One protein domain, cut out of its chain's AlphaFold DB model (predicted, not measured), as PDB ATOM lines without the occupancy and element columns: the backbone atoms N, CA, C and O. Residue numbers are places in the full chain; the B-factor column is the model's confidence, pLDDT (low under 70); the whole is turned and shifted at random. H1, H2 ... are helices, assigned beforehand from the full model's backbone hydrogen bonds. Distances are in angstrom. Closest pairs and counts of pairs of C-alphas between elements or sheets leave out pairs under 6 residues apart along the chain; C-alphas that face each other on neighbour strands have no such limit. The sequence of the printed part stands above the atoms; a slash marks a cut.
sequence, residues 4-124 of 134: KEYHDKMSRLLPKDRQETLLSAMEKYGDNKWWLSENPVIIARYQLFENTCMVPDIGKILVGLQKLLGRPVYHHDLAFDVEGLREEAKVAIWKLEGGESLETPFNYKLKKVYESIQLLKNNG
ATOM      1  N   LYS A   4       4.783   3.412   1.268       84.69
ATOM      2  CA  LYS A   4       6.121   3.669   0.715       84.69
ATOM      3  C   LYS A   4       6.094   3.858  -0.805       84.69
ATOM      4  O   LYS A   4       6.702   4.781  -1.327       84.69
ATOM      5  N   GLU A   5       5.350   3.005  -1.505       86.62
ATOM      6  CA  GLU A   5       5.169   3.095  -2.960       86.62
ATOM      7  C   GLU A   5       4.443   4.391  -3.348       86.62
ATOM      8  O   GLU A   5       4.772   5.017  -4.354       86.62
ATOM      9  N   TYR A   6       3.488   4.818  -2.520       87.88
ATOM     10  CA  TYR A   6       2.798   6.085  -2.698       87.88
ATOM     11  C   TYR A   6       3.736   7.283  -2.541       87.88
ATOM     12  O   TYR A   6       3.772   8.146  -3.416       87.88
ATOM     13  N   HIS A   7       4.520   7.306  -1.465       84.44
ATOM     14  CA  HIS A   7       5.516   8.342  -1.228       84.44
ATOM     15  C   HIS A   7       6.508   8.423  -2.396       84.44
ATOM     16  O   HIS A   7       6.664   9.483  -2.993       84.44
ATOM     17  N   ASP A   8       7.079   7.287  -2.812       86.81
ATOM     18  CA  ASP A   8       8.021   7.229  -3.934       86.81
ATOM     19  C   ASP A   8       7.398   7.736  -5.244       86.81
ATOM     20  O   ASP A   8       8.059   8.417  -6.033       86.81
ATOM     21  N   LYS A   9       6.118   7.429  -5.485       87.38
ATOM     22  CA  LYS A   9       5.373   7.957  -6.634       87.38
ATOM     23  C   LYS A   9       5.227   9.475  -6.540       87.38
ATOM     24  O   LYS A   9       5.505  10.164  -7.518       87.38
ATOM     25  N   MET A  10       4.809  10.000  -5.393       86.00
ATOM     26  CA  MET A  10       4.571  11.432  -5.219       86.00
ATOM     27  C   MET A  10       5.861  12.253  -5.249       86.00
ATOM     28  O   MET A  10       5.888  13.293  -5.902       86.00
ATOM     29  N   SER A  11       6.956  11.767  -4.662       84.56
ATOM     30  CA  SER A  11       8.264  12.434  -4.718       84.56
ATOM     31  C   SER A  11       8.816  12.570  -6.141       84.56
ATOM     32  O   SER A  11       9.615  13.464  -6.399       84.56
ATOM     33  N   ARG A  12       8.397  11.711  -7.083       87.44
ATOM     34  CA  ARG A  12       8.752  11.846  -8.511       87.44
ATOM     35  C   ARG A  12       7.901  12.879  -9.245       87.44
ATOM     36  O   ARG A  12       8.354  13.418 -10.248       87.44
ATOM     37  N   LEU A  13       6.672  13.106  -8.786       85.56
ATOM     38  CA  LEU A  13       5.717  14.017  -9.421       85.56
ATOM     39  C   LEU A  13       5.815  15.443  -8.871       85.56
ATOM     40  O   LEU A  13       5.466  16.389  -9.571       85.56
ATOM     41  N   LEU A  14       6.265  15.597  -7.625       84.62
ATOM     42  CA  LEU A  14       6.277  16.875  -6.925       84.62
ATOM     43  C   LEU A  14       7.681  17.496  -6.848       84.62
ATOM     44  O   LEU A  14       8.643  16.808  -6.487       84.62
ATOM     45  N   PRO A  15       7.798  18.816  -7.085       85.88
ATOM     46  CA  PRO A  15       8.967  19.603  -6.697       85.88
ATOM     47  C   PRO A  15       9.318  19.436  -5.210       85.88
ATOM     48  O   PRO A  15       8.433  19.188  -4.390       85.88
ATOM     49  N   LYS A  16      10.600  19.591  -4.844       84.00
ATOM     50  CA  LYS A  16      11.091  19.358  -3.468       84.00
ATOM     51  C   LYS A  16      10.347  20.178  -2.405       84.00
ATOM     52  O   LYS A  16       9.981  19.627  -1.376       84.00
ATOM     53  N   ASP A  17      10.066  21.448  -2.679       81.69
ATOM     54  CA  ASP A  17       9.312  22.352  -1.797       81.69
ATOM     55  C   ASP A  17       7.878  21.859  -1.527       81.69
ATOM     56  O   ASP A  17       7.318  22.074  -0.454       81.69
ATOM     57  N   ARG A  18       7.287  21.125  -2.476       85.62
ATOM     58  CA  ARG A  18       5.957  20.519  -2.328       85.62
ATOM     59  C   ARG A  18       5.988  19.152  -1.648       85.62
ATOM     60  O   ARG A  18       4.956  18.729  -1.131       85.62
ATOM     61  N   GLN A  19       7.140  18.481  -1.606       87.88
ATOM     62  CA  GLN A  19       7.293  17.199  -0.906       87.88
ATOM     63  C   GLN A  19       7.181  17.375   0.611       87.88
ATOM     64  O   GLN A  19       6.497  16.588   1.257       87.88
ATOM     65  N   GLU A  20       7.767  18.435   1.172       89.19
ATOM     66  CA  GLU A  20       7.640  18.745   2.606       89.19
ATOM     67  C   GLU A  20       6.189  19.057   2.991       89.19
ATOM     68  O   GLU A  20       5.689  18.565   4.001       89.19
ATOM     69  N   THR A  21       5.475  19.804   2.140       91.06
ATOM     70  CA  THR A  21       4.045  20.090   2.350       91.06
ATOM     71  C   THR A  21       3.212  18.802   2.319       91.06
ATOM     72  O   THR A  21       2.344  18.612   3.167       91.06
ATOM     73  N   LEU A  22       3.499  17.891   1.380       91.12
ATOM     74  CA  LEU A  22       2.841  16.583   1.303       91.12
ATOM     75  C   LEU A  22       3.092  15.746   2.561       91.12
ATOM     76  O   LEU A  22       2.145  15.201   3.120       91.12
ATOM     77  N   LEU A  23       4.345  15.651   3.011       90.62
ATOM     78  CA  LEU A  23       4.704  14.901   4.214       90.62
ATOM     79  C   LEU A  23       3.996  15.454   5.452       90.62
ATOM     80  O   LEU A  23       3.379  14.689   6.189       90.62
ATOM     81  N   SER A  24       3.988  16.777   5.624       92.50
ATOM     82  CA  SER A  24       3.276  17.428   6.728       92.50
ATOM     83  C   SER A  24       1.767  17.150   6.686       92.50
ATOM     84  O   SER A  24       1.152  16.862   7.714       92.50
ATOM     85  N   ALA A  25       1.163  17.163   5.494       93.38
ATOM     86  CA  ALA A  25      -0.237  16.798   5.328       93.38
ATOM     87  C   ALA A  25      -0.491  15.311   5.640       93.38
ATOM     88  O   ALA A  25      -1.489  14.999   6.279       93.38
ATOM     89  N   MET A  26       0.406  14.392   5.263       92.81
ATOM     90  CA  MET A  26       0.303  12.971   5.635       92.81
ATOM     91  C   MET A  26       0.375  12.783   7.157       92.81
ATOM     92  O   MET A  26      -0.469  12.098   7.732       92.81
ATOM     93  N   GLU A  27       1.330  13.442   7.817       93.69
ATOM     94  CA  GLU A  27       1.505  13.391   9.274       93.69
ATOM     95  C   GLU A  27       0.284  13.929  10.029       93.69
ATOM     96  O   GLU A  27      -0.156  13.306  10.996       93.69
ATOM     97  N   LYS A  28      -0.327  15.025   9.554       95.31
ATOM     98  CA  LYS A  28      -1.550  15.619  10.131       95.31
ATOM     99  C   LYS A  28      -2.688  14.605  10.303       95.31
ATOM    100  O   LYS A  28      -3.470  14.724  11.244       95.31
ATOM    101  N   TYR A  29      -2.817  13.642   9.393       94.25
ATOM    102  CA  TYR A  29      -3.881  12.635   9.433       94.25
ATOM    103  C   TYR A  29      -3.472  11.338  10.151       94.25
ATOM    104  O   TYR A  29      -4.343  10.508  10.424       94.25
ATOM    105  N   GLY A  30      -2.189  11.165  10.487       92.25
ATOM    106  CA  GLY A  30      -1.669  10.017  11.231       92.25
ATOM    107  C   GLY A  30      -2.074   8.674  10.614       92.25
ATOM    108  O   GLY A  30      -1.767   8.374   9.461       92.25
ATOM    109  N   ASP A  31      -2.806   7.866  11.382       93.50
ATOM    110  CA  ASP A  31      -3.270   6.544  10.945       93.50
ATOM    111  C   ASP A  31      -4.383   6.597   9.885       93.50
ATOM    112  O   ASP A  31      -4.638   5.606   9.193       93.50
ATOM    113  N   ASN A  32      -5.043   7.747   9.709       94.62
ATOM    114  CA  ASN A  32      -6.083   7.919   8.703       94.62
ATOM    115  C   ASN A  32      -5.481   8.183   7.315       94.62
ATOM    116  O   ASN A  32      -5.443   9.310   6.822       94.62
ATOM    117  N   LYS A  33      -5.062   7.107   6.651       94.50
ATOM    118  CA  LYS A  33      -4.431   7.133   5.322       94.50
ATOM    119  C   LYS A  33      -5.451   7.192   4.185       94.50
ATOM    120  O   LYS A  33      -5.406   6.393   3.249       94.50
ATOM    121  N   TRP A  34      -6.398   8.127   4.261       95.44
ATOM    122  CA  TRP A  34      -7.510   8.255   3.311       95.44
ATOM    123  C   TRP A  34      -7.056   8.421   1.852       95.44
ATOM    124  O   TRP A  34      -7.763   7.987   0.942       95.44
ATOM    125  N   TRP A  35      -5.865   8.982   1.613       94.25
ATOM    126  CA  TRP A  35      -5.273   9.128   0.277       94.25
ATOM    127  C   TRP A  35      -4.911   7.788  -0.383       94.25
ATOM    128  O   TRP A  35      -4.719   7.725  -1.597       94.25
ATOM    129  N   LEU A  36      -4.834   6.705   0.397       93.62
ATOM    130  CA  LEU A  36      -4.649   5.336  -0.091       93.62
ATOM    131  C   LEU A  36      -5.977   4.593  -0.302       93.62
ATOM    132  O   LEU A  36      -5.956   3.422  -0.683       93.62
ATOM    133  N   SER A  37      -7.118   5.228  -0.026       93.88
ATOM    134  CA  SER A  37      -8.422   4.582  -0.149       93.88
ATOM    135  C   SER A  37      -8.745   4.240  -1.602       93.88
ATOM    136  O   SER A  37      -8.530   5.040  -2.508       93.88
ATOM    137  N   GLU A  38      -9.337   3.070  -1.829       92.62
ATOM    138  CA  GLU A  38      -9.925   2.730  -3.131       92.62
ATOM    139  C   GLU A  38     -11.362   3.257  -3.267       92.62
ATOM    140  O   GLU A  38     -11.938   3.225  -4.355       92.62
ATOM    141  N   ASN A  39     -11.957   3.772  -2.182       94.50
ATOM    142  CA  ASN A  39     -13.271   4.393  -2.237       94.50
ATOM    143  C   ASN A  39     -13.132   5.878  -2.629       94.50
ATOM    144  O   ASN A  39     -12.680   6.687  -1.811       94.50
ATOM    145  N   PRO A  40     -13.577   6.283  -3.833       95.19
ATOM    146  CA  PRO A  40     -13.445   7.664  -4.283       95.19
ATOM    147  C   PRO A  40     -14.269   8.648  -3.434       95.19
ATOM    148  O   PRO A  40     -13.886   9.808  -3.324       95.19
ATOM    149  N   VAL A  41     -15.348   8.205  -2.773       95.75
ATOM    150  CA  VAL A  41     -16.121   9.053  -1.844       95.75
ATOM    151  C   VAL A  41     -15.286   9.409  -0.614       95.75
ATOM    152  O   VAL A  41     -15.310  10.556  -0.178       95.75
ATOM    153  N   ILE A  42     -14.501   8.459  -0.088       95.75
ATOM    154  CA  ILE A  42     -13.569   8.725   1.020       95.75
ATOM    155  C   ILE A  42     -12.502   9.721   0.564       95.75
ATOM    156  O   ILE A  42     -12.258  10.698   1.264       95.75
ATOM    157  N   ILE A  43     -11.919   9.528  -0.624       96.44
ATOM    158  CA  ILE A  43     -10.943  10.479  -1.177       96.44
ATOM    159  C   ILE A  43     -11.543  11.886  -1.250       96.44
ATOM    160  O   ILE A  43     -10.963  12.818  -0.706       96.44
ATOM    161  N   ALA A  44     -12.705  12.048  -1.885       95.94
ATOM    162  CA  ALA A  44     -13.332  13.355  -2.064       95.94
ATOM    163  C   ALA A  44     -13.711  14.021  -0.736       95.94
ATOM    164  O   ALA A  44     -13.496  15.223  -0.576       95.94
ATOM    165  N   ARG A  45     -14.206  13.236   0.232       95.50
ATOM    166  CA  ARG A  45     -14.547  13.701   1.583       95.50
ATOM    167  C   ARG A  45     -13.377  14.399   2.272       95.50
ATOM    168  O   ARG A  45     -13.616  15.348   3.005       95.50
ATOM    169  N   TYR A  46     -12.149  13.929   2.078       96.31
ATOM    170  CA  TYR A  46     -10.975  14.515   2.725       96.31
ATOM    171  C   TYR A  46     -10.230  15.496   1.819       96.31
ATOM    172  O   TYR A  46      -9.912  16.599   2.259       96.31
ATOM    173  N   GLN A  47     -10.006  15.146   0.549       95.19
ATOM    174  CA  GLN A  47      -9.237  15.960  -0.393       95.19
ATOM    175  C   GLN A  47      -9.827  17.356  -0.595       95.19
ATOM    176  O   GLN A  47      -9.072  18.303  -0.775       95.19
ATOM    177  N   LEU A  48     -11.154  17.508  -0.553       95.44
ATOM    178  CA  LEU A  48     -11.801  18.808  -0.741       95.44
ATOM    179  C   LEU A  48     -11.476  19.812   0.385       95.44
ATOM    180  O   LEU A  48     -11.474  21.025   0.164       95.44
ATOM    181  N   PHE A  49     -11.172  19.314   1.585       95.38
ATOM    182  CA  PHE A  49     -10.826  20.122   2.761       95.38
ATOM    183  C   PHE A  49      -9.319  20.146   3.047       95.38
ATOM    184  O   PHE A  49      -8.883  20.798   3.995       95.38
ATOM    185  N   GLU A  50      -8.523  19.449   2.237       94.94
ATOM    186  CA  GLU A  50      -7.067  19.471   2.305       94.94
ATOM    187  C   GLU A  50      -6.522  20.354   1.179       94.94
ATOM    188  O   GLU A  50      -6.808  20.143   0.002       94.94
ATOM    189  N   ASN A  51      -5.733  21.364   1.546       89.94
ATOM    190  CA  ASN A  51      -5.163  22.308   0.582       89.94
ATOM    191  C   ASN A  51      -4.048  21.660  -0.245       89.94
ATOM    192  O   ASN A  51      -3.741  22.098  -1.354       89.94
ATOM    193  N   THR A  52      -3.437  20.612   0.295       90.38
ATOM    194  CA  THR A  52      -2.417  19.829  -0.384       90.38
ATOM    195  C   THR A  52      -3.076  18.793  -1.283       90.38
ATOM    196  O   THR A  52      -3.929  18.020  -0.850       90.38
ATOM    197  N   CYS A  53      -2.680  18.731  -2.554       88.50
ATOM    198  CA  CYS A  53      -3.130  17.652  -3.427       88.50
ATOM    199  C   CYS A  53      -2.459  16.343  -2.991       88.50
ATOM    200  O   CYS A  53      -1.292  16.089  -3.287       88.50
ATOM    201  N   MET A  54      -3.211  15.533  -2.251       91.31
ATOM    202  CA  MET A  54      -2.779  14.276  -1.652       91.31
ATOM    203  C   MET A  54      -3.156  13.084  -2.520       91.31
ATOM    204  O   MET A  54      -2.969  11.962  -2.070       91.31
ATOM    205  N   VAL A  55      -3.710  13.281  -3.718       89.81
ATOM    206  CA  VAL A  55      -4.017  12.216  -4.680       89.81
ATOM    207  C   VAL A  55      -3.647  12.708  -6.083       89.81
ATOM    208  O   VAL A  55      -4.231  13.680  -6.552       89.81
ATOM    209  N   PRO A  56      -2.714  12.049  -6.797       82.50
ATOM    210  CA  PRO A  56      -2.198  12.559  -8.072       82.50
ATOM    211  C   PRO A  56      -3.207  12.448  -9.222       82.50
ATOM    212  O   PRO A  56      -3.061  13.108 -10.245       82.50
ATOM    213  N   ASP A  57      -4.208  11.580  -9.079       88.25
ATOM    214  CA  ASP A  57      -5.231  11.350 -10.090       88.25
ATOM    215  C   ASP A  57      -6.459  12.227  -9.815       88.25
ATOM    216  O   ASP A  57      -7.322  11.889  -8.997       88.25
ATOM    217  N   ILE A  58      -6.548  13.350 -10.531       88.31
ATOM    218  CA  ILE A  58      -7.688  14.272 -10.454       88.31
ATOM    219  C   ILE A  58      -9.010  13.609 -10.870       88.31
ATOM    220  O   ILE A  58     -10.071  13.989 -10.375       88.31
ATOM    221  N   GLY A  59      -8.965  12.583 -11.726       91.50
ATOM    222  CA  GLY A  59     -10.143  11.824 -12.132       91.50
ATOM    223  C   GLY A  59     -10.772  11.093 -10.949       91.50
ATOM    224  O   GLY A  59     -11.991  11.140 -10.777       91.50
ATOM    225  N   LYS A  60      -9.955  10.502 -10.065       91.75
ATOM    226  CA  LYS A  60     -10.446   9.884  -8.818       91.75
ATOM    227  C   LYS A  60     -11.132  10.897  -7.906       91.75
ATOM    228  O   LYS A  60     -12.178  10.580  -7.340       91.75
ATOM    229  N   ILE A  61     -10.573  12.103  -7.791       94.38
ATOM    230  CA  ILE A  61     -11.153  13.184  -6.982       94.38
ATOM    231  C   ILE A  61     -12.513  13.595  -7.558       94.38
ATOM    232  O   ILE A  61     -13.505  13.609  -6.833       94.38
ATOM    233  N   LEU A  62     -12.591  13.852  -8.867       95.69
ATOM    234  CA  LEU A  62     -13.836  14.252  -9.527       95.69
ATOM    235  C   LEU A  62     -14.925  13.185  -9.454       95.69
ATOM    236  O   LEU A  62     -16.063  13.501  -9.115       95.69
ATOM    237  N   VAL A  63     -14.591  11.922  -9.726       96.25
ATOM    238  CA  VAL A  63     -15.541  10.808  -9.584       96.25
ATOM    239  C   VAL A  63     -16.032  10.708  -8.140       96.25
ATOM    240  O   VAL A  63     -17.216  10.471  -7.900       96.25
ATOM    241  N   GLY A  64     -15.138  10.906  -7.172       97.12
ATOM    242  CA  GLY A  64     -15.481  10.942  -5.758       97.12
ATOM    243  C   GLY A  64     -16.457  12.056  -5.410       97.12
ATOM    244  O   GLY A  64     -17.455  11.793  -4.745       97.12
ATOM    245  N   LEU A  65     -16.211  13.270  -5.904       97.50
ATOM    246  CA  LEU A  65     -17.084  14.423  -5.688       97.50
ATOM    247  C   LEU A  65     -18.454  14.220  -6.331       97.50
ATOM    248  O   LEU A  65     -19.461  14.478  -5.685       97.50
ATOM    249  N   GLN A  66     -18.516  13.687  -7.552       97.94
ATOM    250  CA  GLN A  66     -19.794  13.400  -8.211       97.94
ATOM    251  C   GLN A  66     -20.641  12.401  -7.421       97.94
ATOM    252  O   GLN A  66     -21.853  12.574  -7.291       97.94
ATOM    253  N   LYS A  67     -19.998  11.371  -6.858       97.56
ATOM    254  CA  LYS A  67     -20.664  10.394  -5.989       97.56
ATOM    255  C   LYS A  67     -21.065  10.994  -4.644       97.56
ATOM    256  O   LYS A  67     -22.173  10.741  -4.193       97.56
ATOM    257  N   LEU A  68     -20.186  11.779  -4.018       97.81
ATOM    258  CA  LEU A  68     -20.446  12.411  -2.724       97.81
ATOM    259  C   LEU A  68     -21.601  13.415  -2.817       97.81
ATOM    260  O   LEU A  68     -22.500  13.396  -1.989       97.81
ATOM    261  N   LEU A  69     -21.589  14.272  -3.838       97.69
ATOM    262  CA  LEU A  69     -22.588  15.326  -4.030       97.69
ATOM    263  C   LEU A  69     -23.842  14.834  -4.769       97.69
ATOM    264  O   LEU A  69     -24.818  15.572  -4.897       97.69
ATOM    265  N   GLY A  70     -23.808  13.608  -5.298       97.00
ATOM    266  CA  GLY A  70     -24.914  13.010  -6.039       97.00
ATOM    267  C   GLY A  70     -25.283  13.771  -7.311       97.00
ATOM    268  O   GLY A  70     -26.446  13.758  -7.703       97.00
ATOM    269  N   ARG A  71     -24.337  14.468  -7.950       97.25
ATOM    270  CA  ARG A  71     -24.559  15.307  -9.141       97.25
ATOM    271  C   ARG A  71     -23.309  15.380 -10.024       97.25
ATOM    272  O   ARG A  71     -22.222  15.082  -9.540       97.25
ATOM    273  N   PRO A  72     -23.420  15.830 -11.285       97.12
ATOM    274  CA  PRO A  72     -22.245  16.179 -12.077       97.12
ATOM    275  C   PRO A  72     -21.396  17.262 -11.390       97.12
ATOM    276  O   PRO A  72     -21.936  18.191 -10.784       97.12
ATOM    277  N   VAL A  73     -20.075  17.120 -11.495       97.31
ATOM    278  CA  VAL A  73     -19.048  18.053 -11.009       97.31
ATOM    279  C   VAL A  73     -17.948  18.074 -12.061       97.31
ATOM    280  O   VAL A  73     -17.489  17.011 -12.495       97.31
ATOM    281  N   TYR A  74     -17.530  19.264 -12.459       95.88
ATOM    282  CA  TYR A  74     -16.568  19.490 -13.528       95.88
ATOM    283  C   TYR A  74     -15.278  20.115 -12.988       95.88
ATOM    284  O   TYR A  74     -15.240  20.686 -11.902       95.88
ATOM    285  N   HIS A  75     -14.201  20.039 -13.774       93.94
ATOM    286  CA  HIS A  75     -12.899  20.596 -13.388       93.94
ATOM    287  C   HIS A  75     -12.956  22.087 -13.025       93.94
ATOM    288  O   HIS A  75     -12.258  22.521 -12.116       93.94
ATOM    289  N   HIS A  76     -13.781  22.869 -13.720       94.44
ATOM    290  CA  HIS A  76     -13.886  24.304 -13.472       94.44
ATOM    291  C   HIS A  76     -14.676  24.634 -12.200       94.44
ATOM    292  O   HIS A  76     -14.433  25.685 -11.619       94.44
ATOM    293  N   ASP A  77     -15.536  23.734 -11.709       95.31
ATOM    294  CA  ASP A  77     -16.176  23.907 -10.398       95.31
ATOM    295  C   ASP A  77     -15.109  23.923  -9.292       95.31
ATOM    296  O   ASP A  77     -15.140  24.761  -8.399       95.31
ATOM    297  N   LEU A  78     -14.101  23.046  -9.393       92.56
ATOM    298  CA  LEU A  78     -12.955  23.033  -8.475       92.56
ATOM    299  C   LEU A  78     -12.070  24.276  -8.604       92.56
ATOM    300  O   LEU A  78     -11.454  24.684  -7.625       92.56
ATOM    301  N   ALA A  79     -11.978  24.851  -9.805       91.50
ATOM    302  CA  ALA A  79     -11.143  26.021 -10.062       91.50
ATOM    303  C   ALA A  79     -11.797  27.328  -9.591       91.50
ATOM    304  O   ALA A  79     -11.093  28.220  -9.123       91.50
ATOM    305  N   PHE A  80     -13.120  27.445  -9.728       94.69
ATOM    306  CA  PHE A  80     -13.832  28.713  -9.553       94.69
ATOM    307  C   PHE A  80     -14.801  28.740  -8.364       94.69
ATOM    308  O   PHE A  80     -15.155  29.830  -7.927       94.69
ATOM    309  N   ASP A  81     -15.214  27.591  -7.816       95.38
ATOM    310  CA  ASP A  81     -16.174  27.524  -6.703       95.38
ATOM    311  C   ASP A  81     -15.850  26.402  -5.697       95.38
ATOM    312  O   ASP A  81     -16.693  25.594  -5.297       95.38
ATOM    313  N   VAL A  82     -14.589  26.333  -5.258       94.00
ATOM    314  CA  VAL A  82     -14.169  25.335  -4.259       94.00
ATOM    315  C   VAL A  82     -14.911  25.490  -2.925       94.00
ATOM    316  O   VAL A  82     -15.204  24.490  -2.271       94.00
ATOM    317  N   GLU A  83     -15.259  26.717  -2.528       95.56
ATOM    318  CA  GLU A  83     -16.004  26.968  -1.289       95.56
ATOM    319  C   GLU A  83     -17.465  26.516  -1.398       95.56
ATOM    320  O   GLU A  83     -17.955  25.841  -0.491       95.56
ATOM    321  N   GLY A  84     -18.146  26.771  -2.522       96.38
ATOM    322  CA  GLY A  84     -19.484  26.226  -2.761       96.38
ATOM    323  C   GLY A  84     -19.491  24.697  -2.738       96.38
ATOM    324  O   GLY A  84     -20.349  24.084  -2.097       96.38
ATOM    325  N   LEU A  85     -18.474  24.062  -3.334       97.06
ATOM    326  CA  LEU A  85     -18.290  22.611  -3.244       97.06
ATOM    327  C   LEU A  85     -18.088  22.136  -1.798       97.06
ATOM    328  O   LEU A  85     -18.650  21.106  -1.419       97.06
ATOM    329  N   ARG A  86     -17.308  22.860  -0.982       97.69
ATOM    330  CA  ARG A  86     -17.088  22.536   0.440       97.69
ATOM    331  C   ARG A  86     -18.387  22.581   1.234       97.69
ATOM    332  O   ARG A  86     -18.634  21.664   2.018       97.69
ATOM    333  N   GLU A  87     -19.229  23.588   1.020       97.56
ATOM    334  CA  GLU A  87     -20.526  23.684   1.700       97.56
ATOM    335  C   GLU A  87     -21.476  22.551   1.299       97.56
ATOM    336  O   GLU A  87     -22.068  21.899   2.163       97.56
ATOM    337  N   GLU A  88     -21.566  22.232   0.005       97.00
ATOM    338  CA  GLU A  88     -22.356  21.084  -0.451       97.00
ATOM    339  C   GLU A  88     -21.835  19.762   0.139       97.00
ATOM    340  O   GLU A  88     -22.619  18.918   0.583       97.00
ATOM    341  N   ALA A  89     -20.511  19.595   0.207       97.50
ATOM    342  CA  ALA A  89     -19.892  18.401   0.763       97.50
ATOM    343  C   ALA A  89     -20.153  18.247   2.263       97.50
ATOM    344  O   ALA A  89     -20.398  17.128   2.705       97.50
ATOM    345  N   LYS A  90     -20.159  19.333   3.051       97.94
ATOM    346  CA  LYS A  90     -20.522  19.279   4.482       97.94
ATOM    347  C   LYS A  90     -21.918  18.686   4.674       97.94
ATOM    348  O   LYS A  90     -22.094  17.786   5.494       97.94
ATOM    349  N   VAL A  91     -22.891  19.134   3.876       96.69
ATOM    350  CA  VAL A  91     -24.267  18.613   3.917       96.69
ATOM    351  C   VAL A  91     -24.316  17.144   3.492       96.69
ATOM    352  O   VAL A  91     -24.974  16.335   4.144       96.69
ATOM    353  N   ALA A  92     -23.611  16.779   2.421       97.06
ATOM    354  CA  ALA A  92     -23.556  15.399   1.943       97.06
ATOM    355  C   ALA A  92     -22.903  14.444   2.958       97.06
ATOM    356  O   ALA A  92     -23.402  13.344   3.179       97.06
ATOM    357  N   ILE A  93     -21.816  14.867   3.607       96.81
ATOM    358  CA  ILE A  93     -21.140  14.095   4.657       96.81
ATOM    359  C   ILE A  93     -22.086  13.872   5.835       96.81
ATOM    360  O   ILE A  93     -22.217  12.737   6.280       96.81
ATOM    361  N   TRP A  94     -22.789  14.916   6.284       97.00
ATOM    362  CA  TRP A  94     -23.756  14.803   7.377       97.00
ATOM    363  C   TRP A  94     -24.868  13.788   7.067       97.00
ATOM    364  O   TRP A  94     -25.155  12.915   7.883       97.00
ATOM    365  N   LYS A  95     -25.426  13.829   5.848       96.00
ATOM    366  CA  LYS A  95     -26.399  12.835   5.368       96.00
ATOM    367  C   LYS A  95     -25.836  11.416   5.384       96.00
ATOM    368  O   LYS A  95     -26.476  10.505   5.901       96.00
ATOM    369  N   LEU A  96     -24.633  11.231   4.840       94.19
ATOM    370  CA  LEU A  96     -23.983   9.924   4.771       94.19
ATOM    371  C   LEU A  96     -23.731   9.336   6.168       94.19
ATOM    372  O   LEU A  96     -23.936   8.145   6.377       94.19
ATOM    373  N   GLU A  97     -23.311  10.166   7.125       93.81
ATOM    374  CA  GLU A  97     -23.117   9.769   8.526       93.81
ATOM    375  C   GLU A  97     -24.435   9.428   9.228       93.81
ATOM    376  O   GLU A  97     -24.468   8.524  10.060       93.81
ATOM    377  N   GLY A  98     -25.528  10.091   8.842       95.19
ATOM    378  CA  GLY A  98     -26.891   9.747   9.249       95.19
ATOM    379  C   GLY A  98     -27.470   8.503   8.561       95.19
ATOM    380  O   GLY A  98     -28.591   8.107   8.874       95.19
ATOM    381  N   GLY A  99     -26.738   7.874   7.631       94.50
ATOM    382  CA  GLY A  99     -27.218   6.731   6.849       94.50
ATOM    383  C   GLY A  99     -28.228   7.100   5.756       94.50
ATOM    384  O   GLY A  99     -28.916   6.223   5.231       94.50
ATOM    385  N   GLU A 100     -28.332   8.381   5.405       95.06
ATOM    386  CA  GLU A 100     -29.207   8.863   4.342       95.06
ATOM    387  C   GLU A 100     -28.606   8.636   2.945       95.06
ATOM    388  O   GLU A 100     -27.391   8.542   2.750       95.06
ATOM    389  N   SER A 101     -29.481   8.584   1.938       92.31
ATOM    390  CA  SER A 101     -29.074   8.480   0.535       92.31
ATOM    391  C   SER A 101     -28.458   9.784   0.021       92.31
ATOM    392  O   SER A 101     -28.965  10.878   0.280       92.31
ATOM    393  N   LEU A 102     -27.404   9.650  -0.785       93.38
ATOM    394  CA  LEU A 102     -26.772  10.752  -1.517       93.38
ATOM    395  C   LEU A 102     -27.417  11.014  -2.885       93.38
ATOM    396  O   LEU A 102     -27.007  11.937  -3.586       93.38
ATOM    397  N   GLU A 103     -28.410  10.222  -3.298       93.38
ATOM    398  CA  GLU A 103     -29.084  10.452  -4.576       93.38
ATOM    399  C   GLU A 103     -29.828  11.786  -4.583       93.38
ATOM    400  O   GLU A 103     -30.587  12.115  -3.668       93.38
ATOM    401  N   THR A 104     -29.646  12.537  -5.667       94.50
ATOM    402  CA  THR A 104     -30.341  13.806  -5.875       94.50
ATOM    403  C   THR A 104     -31.332  13.712  -7.039       94.50
ATOM    404  O   THR A 104     -31.097  12.974  -8.008       94.50
ATOM    405  N   PRO A 105     -32.454  14.457  -6.992       96.00
ATOM    406  CA  PRO A 105     -33.428  14.472  -8.078       96.00
ATOM    407  C   PRO A 105     -32.833  14.970  -9.401       96.00
ATOM    408  O   PRO A 105     -31.974  15.852  -9.418       96.00
ATOM    409  N   PHE A 106     -33.361  14.491 -10.530       95.88
ATOM    410  CA  PHE A 106     -32.905  14.902 -11.865       95.88
ATOM    411  C   PHE A 106     -32.918  16.427 -12.069       95.88
ATOM    412  O   PHE A 106     -31.942  16.990 -12.558       95.88
ATOM    413  N   ASN A 107     -33.972  17.115 -11.619       97.00
ATOM    414  CA  ASN A 107     -34.075  18.574 -11.747       97.00
ATOM    415  C   ASN A 107     -32.969  19.312 -10.979       97.00
ATOM    416  O   ASN A 107     -32.498  20.355 -11.426       97.00
ATOM    417  N   TYR A 108     -32.522  18.759  -9.847       95.88
ATOM    418  CA  TYR A 108     -31.387  19.303  -9.107       95.88
ATOM    419  C   TYR A 108     -30.080  19.105  -9.884       95.88
ATOM    420  O   TYR A 108     -29.319  20.057 -10.052       95.88
ATOM    421  N   LYS A 109     -29.860  17.902 -10.438       97.50
ATOM    422  CA  LYS A 109     -28.703  17.606 -11.302       97.50
ATOM    423  C   LYS A 109     -28.657  18.566 -12.502       97.50
ATOM    424  O   LYS A 109     -27.610  19.147 -12.768       97.50
ATOM    425  N   LEU A 110     -29.791  18.798 -13.171       97.81
ATOM    426  CA  LEU A 110     -29.894  19.718 -14.311       97.81
ATOM    427  C   LEU A 110     -29.605  21.174 -13.918       97.81
ATOM    428  O   LEU A 110     -28.841  21.854 -14.602       97.81
ATOM    429  N   LYS A 111     -30.164  21.638 -12.793       97.75
ATOM    430  CA  LYS A 111     -29.878  22.974 -12.252       97.75
ATOM    431  C   LYS A 111     -28.375  23.170 -12.034       97.75
ATOM    432  O   LYS A 111     -27.830  24.191 -12.438       97.75
ATOM    433  N   LYS A 112     -27.698  22.174 -11.461       97.50
ATOM    434  CA  LYS A 112     -26.258  22.238 -11.181       97.50
ATOM    435  C   LYS A 112     -25.393  22.247 -12.438       97.50
ATOM    436  O   LYS A 112     -24.393  22.953 -12.473       97.50
ATOM    437  N   VAL A 113     -25.807  21.547 -13.497       97.94
ATOM    438  CA  VAL A 113     -25.159  21.665 -14.815       97.94
ATOM    439  C   VAL A 113     -25.278  23.089 -15.358       97.94
ATOM    440  O   VAL A 113     -24.292  23.636 -15.847       97.94
ATOM    441  N   TYR A 114     -26.454  23.714 -15.252       97.75
ATOM    442  CA  TYR A 114     -26.637  25.095 -15.697       97.75
ATOM    443  C   TYR A 114     -25.768  26.079 -14.902       97.75
ATOM    444  O   TYR A 114     -25.080  26.897 -15.508       97.75
ATOM    445  N   GLU A 115     -25.753  25.977 -13.569       96.81
ATOM    446  CA  GLU A 115     -24.908  26.806 -12.693       96.81
ATOM    447  C   GLU A 115     -23.422  26.687 -13.061       96.81
ATOM    448  O   GLU A 115     -22.747  27.698 -13.229       96.81
ATOM    449  N   SER A 116     -22.950  25.460 -13.277       96.25
ATOM    450  CA  SER A 116     -21.576  25.155 -13.679       96.25
ATOM    451  C   SER A 116     -21.211  25.790 -15.034       96.25
ATOM    452  O   SER A 116     -20.208  26.494 -15.157       96.25
ATOM    453  N   ILE A 117     -22.094  25.699 -16.040       95.94
ATOM    454  CA  ILE A 117     -21.902  26.379 -17.336       95.94
ATOM    455  C   ILE A 117     -21.808  27.904 -17.170       95.94
ATOM    456  O   ILE A 117     -20.985  28.538 -17.831       95.94
ATOM    457  N   GLN A 118     -22.640  28.508 -16.316       96.00
ATOM    458  CA  GLN A 118     -22.571  29.951 -16.056       96.00
ATOM    459  C   GLN A 118     -21.269  30.331 -15.345       96.00
ATOM    460  O   GLN A 118     -20.635  31.315 -15.719       96.00
ATOM    461  N   LEU A 119     -20.831  29.526 -14.374       94.44
ATOM    462  CA  LEU A 119     -19.560  29.715 -13.681       94.44
ATOM    463  C   LEU A 119     -18.387  29.717 -14.672       94.44
ATOM    464  O   LEU A 119     -17.551  30.619 -14.624       94.44
ATOM    465  N   LEU A 120     -18.369  28.765 -15.612       93.25
ATOM    466  CA  LEU A 120     -17.358  28.706 -16.667       93.25
ATOM    467  C   LEU A 120     -17.422  29.910 -17.612       93.25
ATOM    468  O   LEU A 120     -16.380  30.444 -17.970       93.25
ATOM    469  N   LYS A 121     -18.615  30.360 -18.016       91.81
ATOM    470  CA  LYS A 121     -18.760  31.536 -18.891       91.81
ATOM    471  C   LYS A 121     -18.276  32.827 -18.235       91.81
ATOM    472  O   LYS A 121     -17.700  33.663 -18.918       91.81
ATOM    473  N   ASN A 122     -18.502  32.973 -16.931       92.19
ATOM    474  CA  ASN A 122     -18.189  34.203 -16.205       92.19
ATOM    475  C   ASN A 122     -16.718  34.301 -15.771       92.19
ATOM    476  O   ASN A 122     -16.250  35.401 -15.500       92.19
ATOM    477  N   ASN A 123     -16.007  33.172 -15.674       91.00
ATOM    478  CA  ASN A 123     -14.627  33.116 -15.162       91.00
ATOM    479  C   ASN A 123     -13.629  32.486 -16.147       91.00
ATOM    480  O   ASN A 123     -12.423  32.476 -15.896       91.00
ATOM    481  N   GLY A 124     -14.119  31.908 -17.244       80.19
ATOM    482  CA  GLY A 124     -13.290  31.332 -18.290       80.19
ATOM    483  C   GLY A 124     -12.547  32.407 -19.087       80.19
ATOM    484  O   GLY A 124     -12.952  33.570 -19.095       80.19
TER     485      GLY A 124
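Overview. This is residues 4 to 124 of the 134 residues of an uncharacterized protein of uncultured archaeon (UniProt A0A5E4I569). The helices make a flat slab, with the long helix H7 along one end, H6 and the short H5 next to it, H3 and H4 crossed nearly at right angles in the middle, and H1 and H2 side by side, running opposite ways, at the other end. The packing is mostly crossed, and H1 and H2 are joined to the middle by the stretch from residue 30 to 39 without touching another helix. The printed part has 121 residues with seven named helices, H1 to H7 in chain order, and no named strand; the class is all helix. The whole is compact, with a radius of gyration of the C-alphas of 15.6 A and spans of 44 by 38 by 19 A.

Arrangement. H7, residues 106 to 123, touches H5, residues 75 to 80, with its residues 116 to 123 alone; the closest C-alphas, of Asp 77 and Ser 116, are 6.4 A apart. The two run the same way at a steep tilt of 60 degrees. H5 is close to but not clearly touching H6, residues 82 to 97, at a steep tilt of 64 degrees, opposite ways; their closest C-alphas, of Leu 78 and Leu 85, are 7.5 A apart. H6, with residues 88 to 93 alone, touches residues 68 to 69 of H4, residues 58 to 69; the closest C-alphas, of Leu 69 and Ala 92, are 6.1 A apart, and the tilt is a steep 57 degrees, the same way. H4 touches H3, residues 40 to 47, about perpendicular at 81 degrees, with the C-alphas of Pro 40 and Gly 64 closest at 4.1 A. H1, residues 4 to 13, and H2, residues 16 to 29, are close but not clearly touching; their closest C-alphas, of Ser 11 and Gln 19, are 6.2 A apart, and they run opposite ways at a tilt of 36 degrees, only just steep. H2 and H3 are apart, and so are H6 and H7. Every O i to N i+4 pair is within hydrogen-bond range in H1, H3, H4, H5, H6 and H7, and 7 of 10 are in H2.

Along the chain. H7 is the longest helix, 26.0 A from C-alpha 106 at (-32.905, 14.902, -11.865) to C-alpha 123 at (-14.627, 33.116, -15.162). H6 measures 22.0 A, H2 20.9 A, H4 16.3 A, H1 14.5 A, H3 10.1 A and H5 9.0 A. H1 begins at C-alpha 4, at (6.121, 3.669, 0.715).

Size, cuts and confidence. The two C-alphas farthest apart are those of Lys 16 and Asn 107, 45.9 A. The printed part has no cut and no long link; the links H1 to H2, H4 to H5 and H5 to H6 are tight. The mean pLDDT of the printed part is 93.3, and no printed residue is under 70.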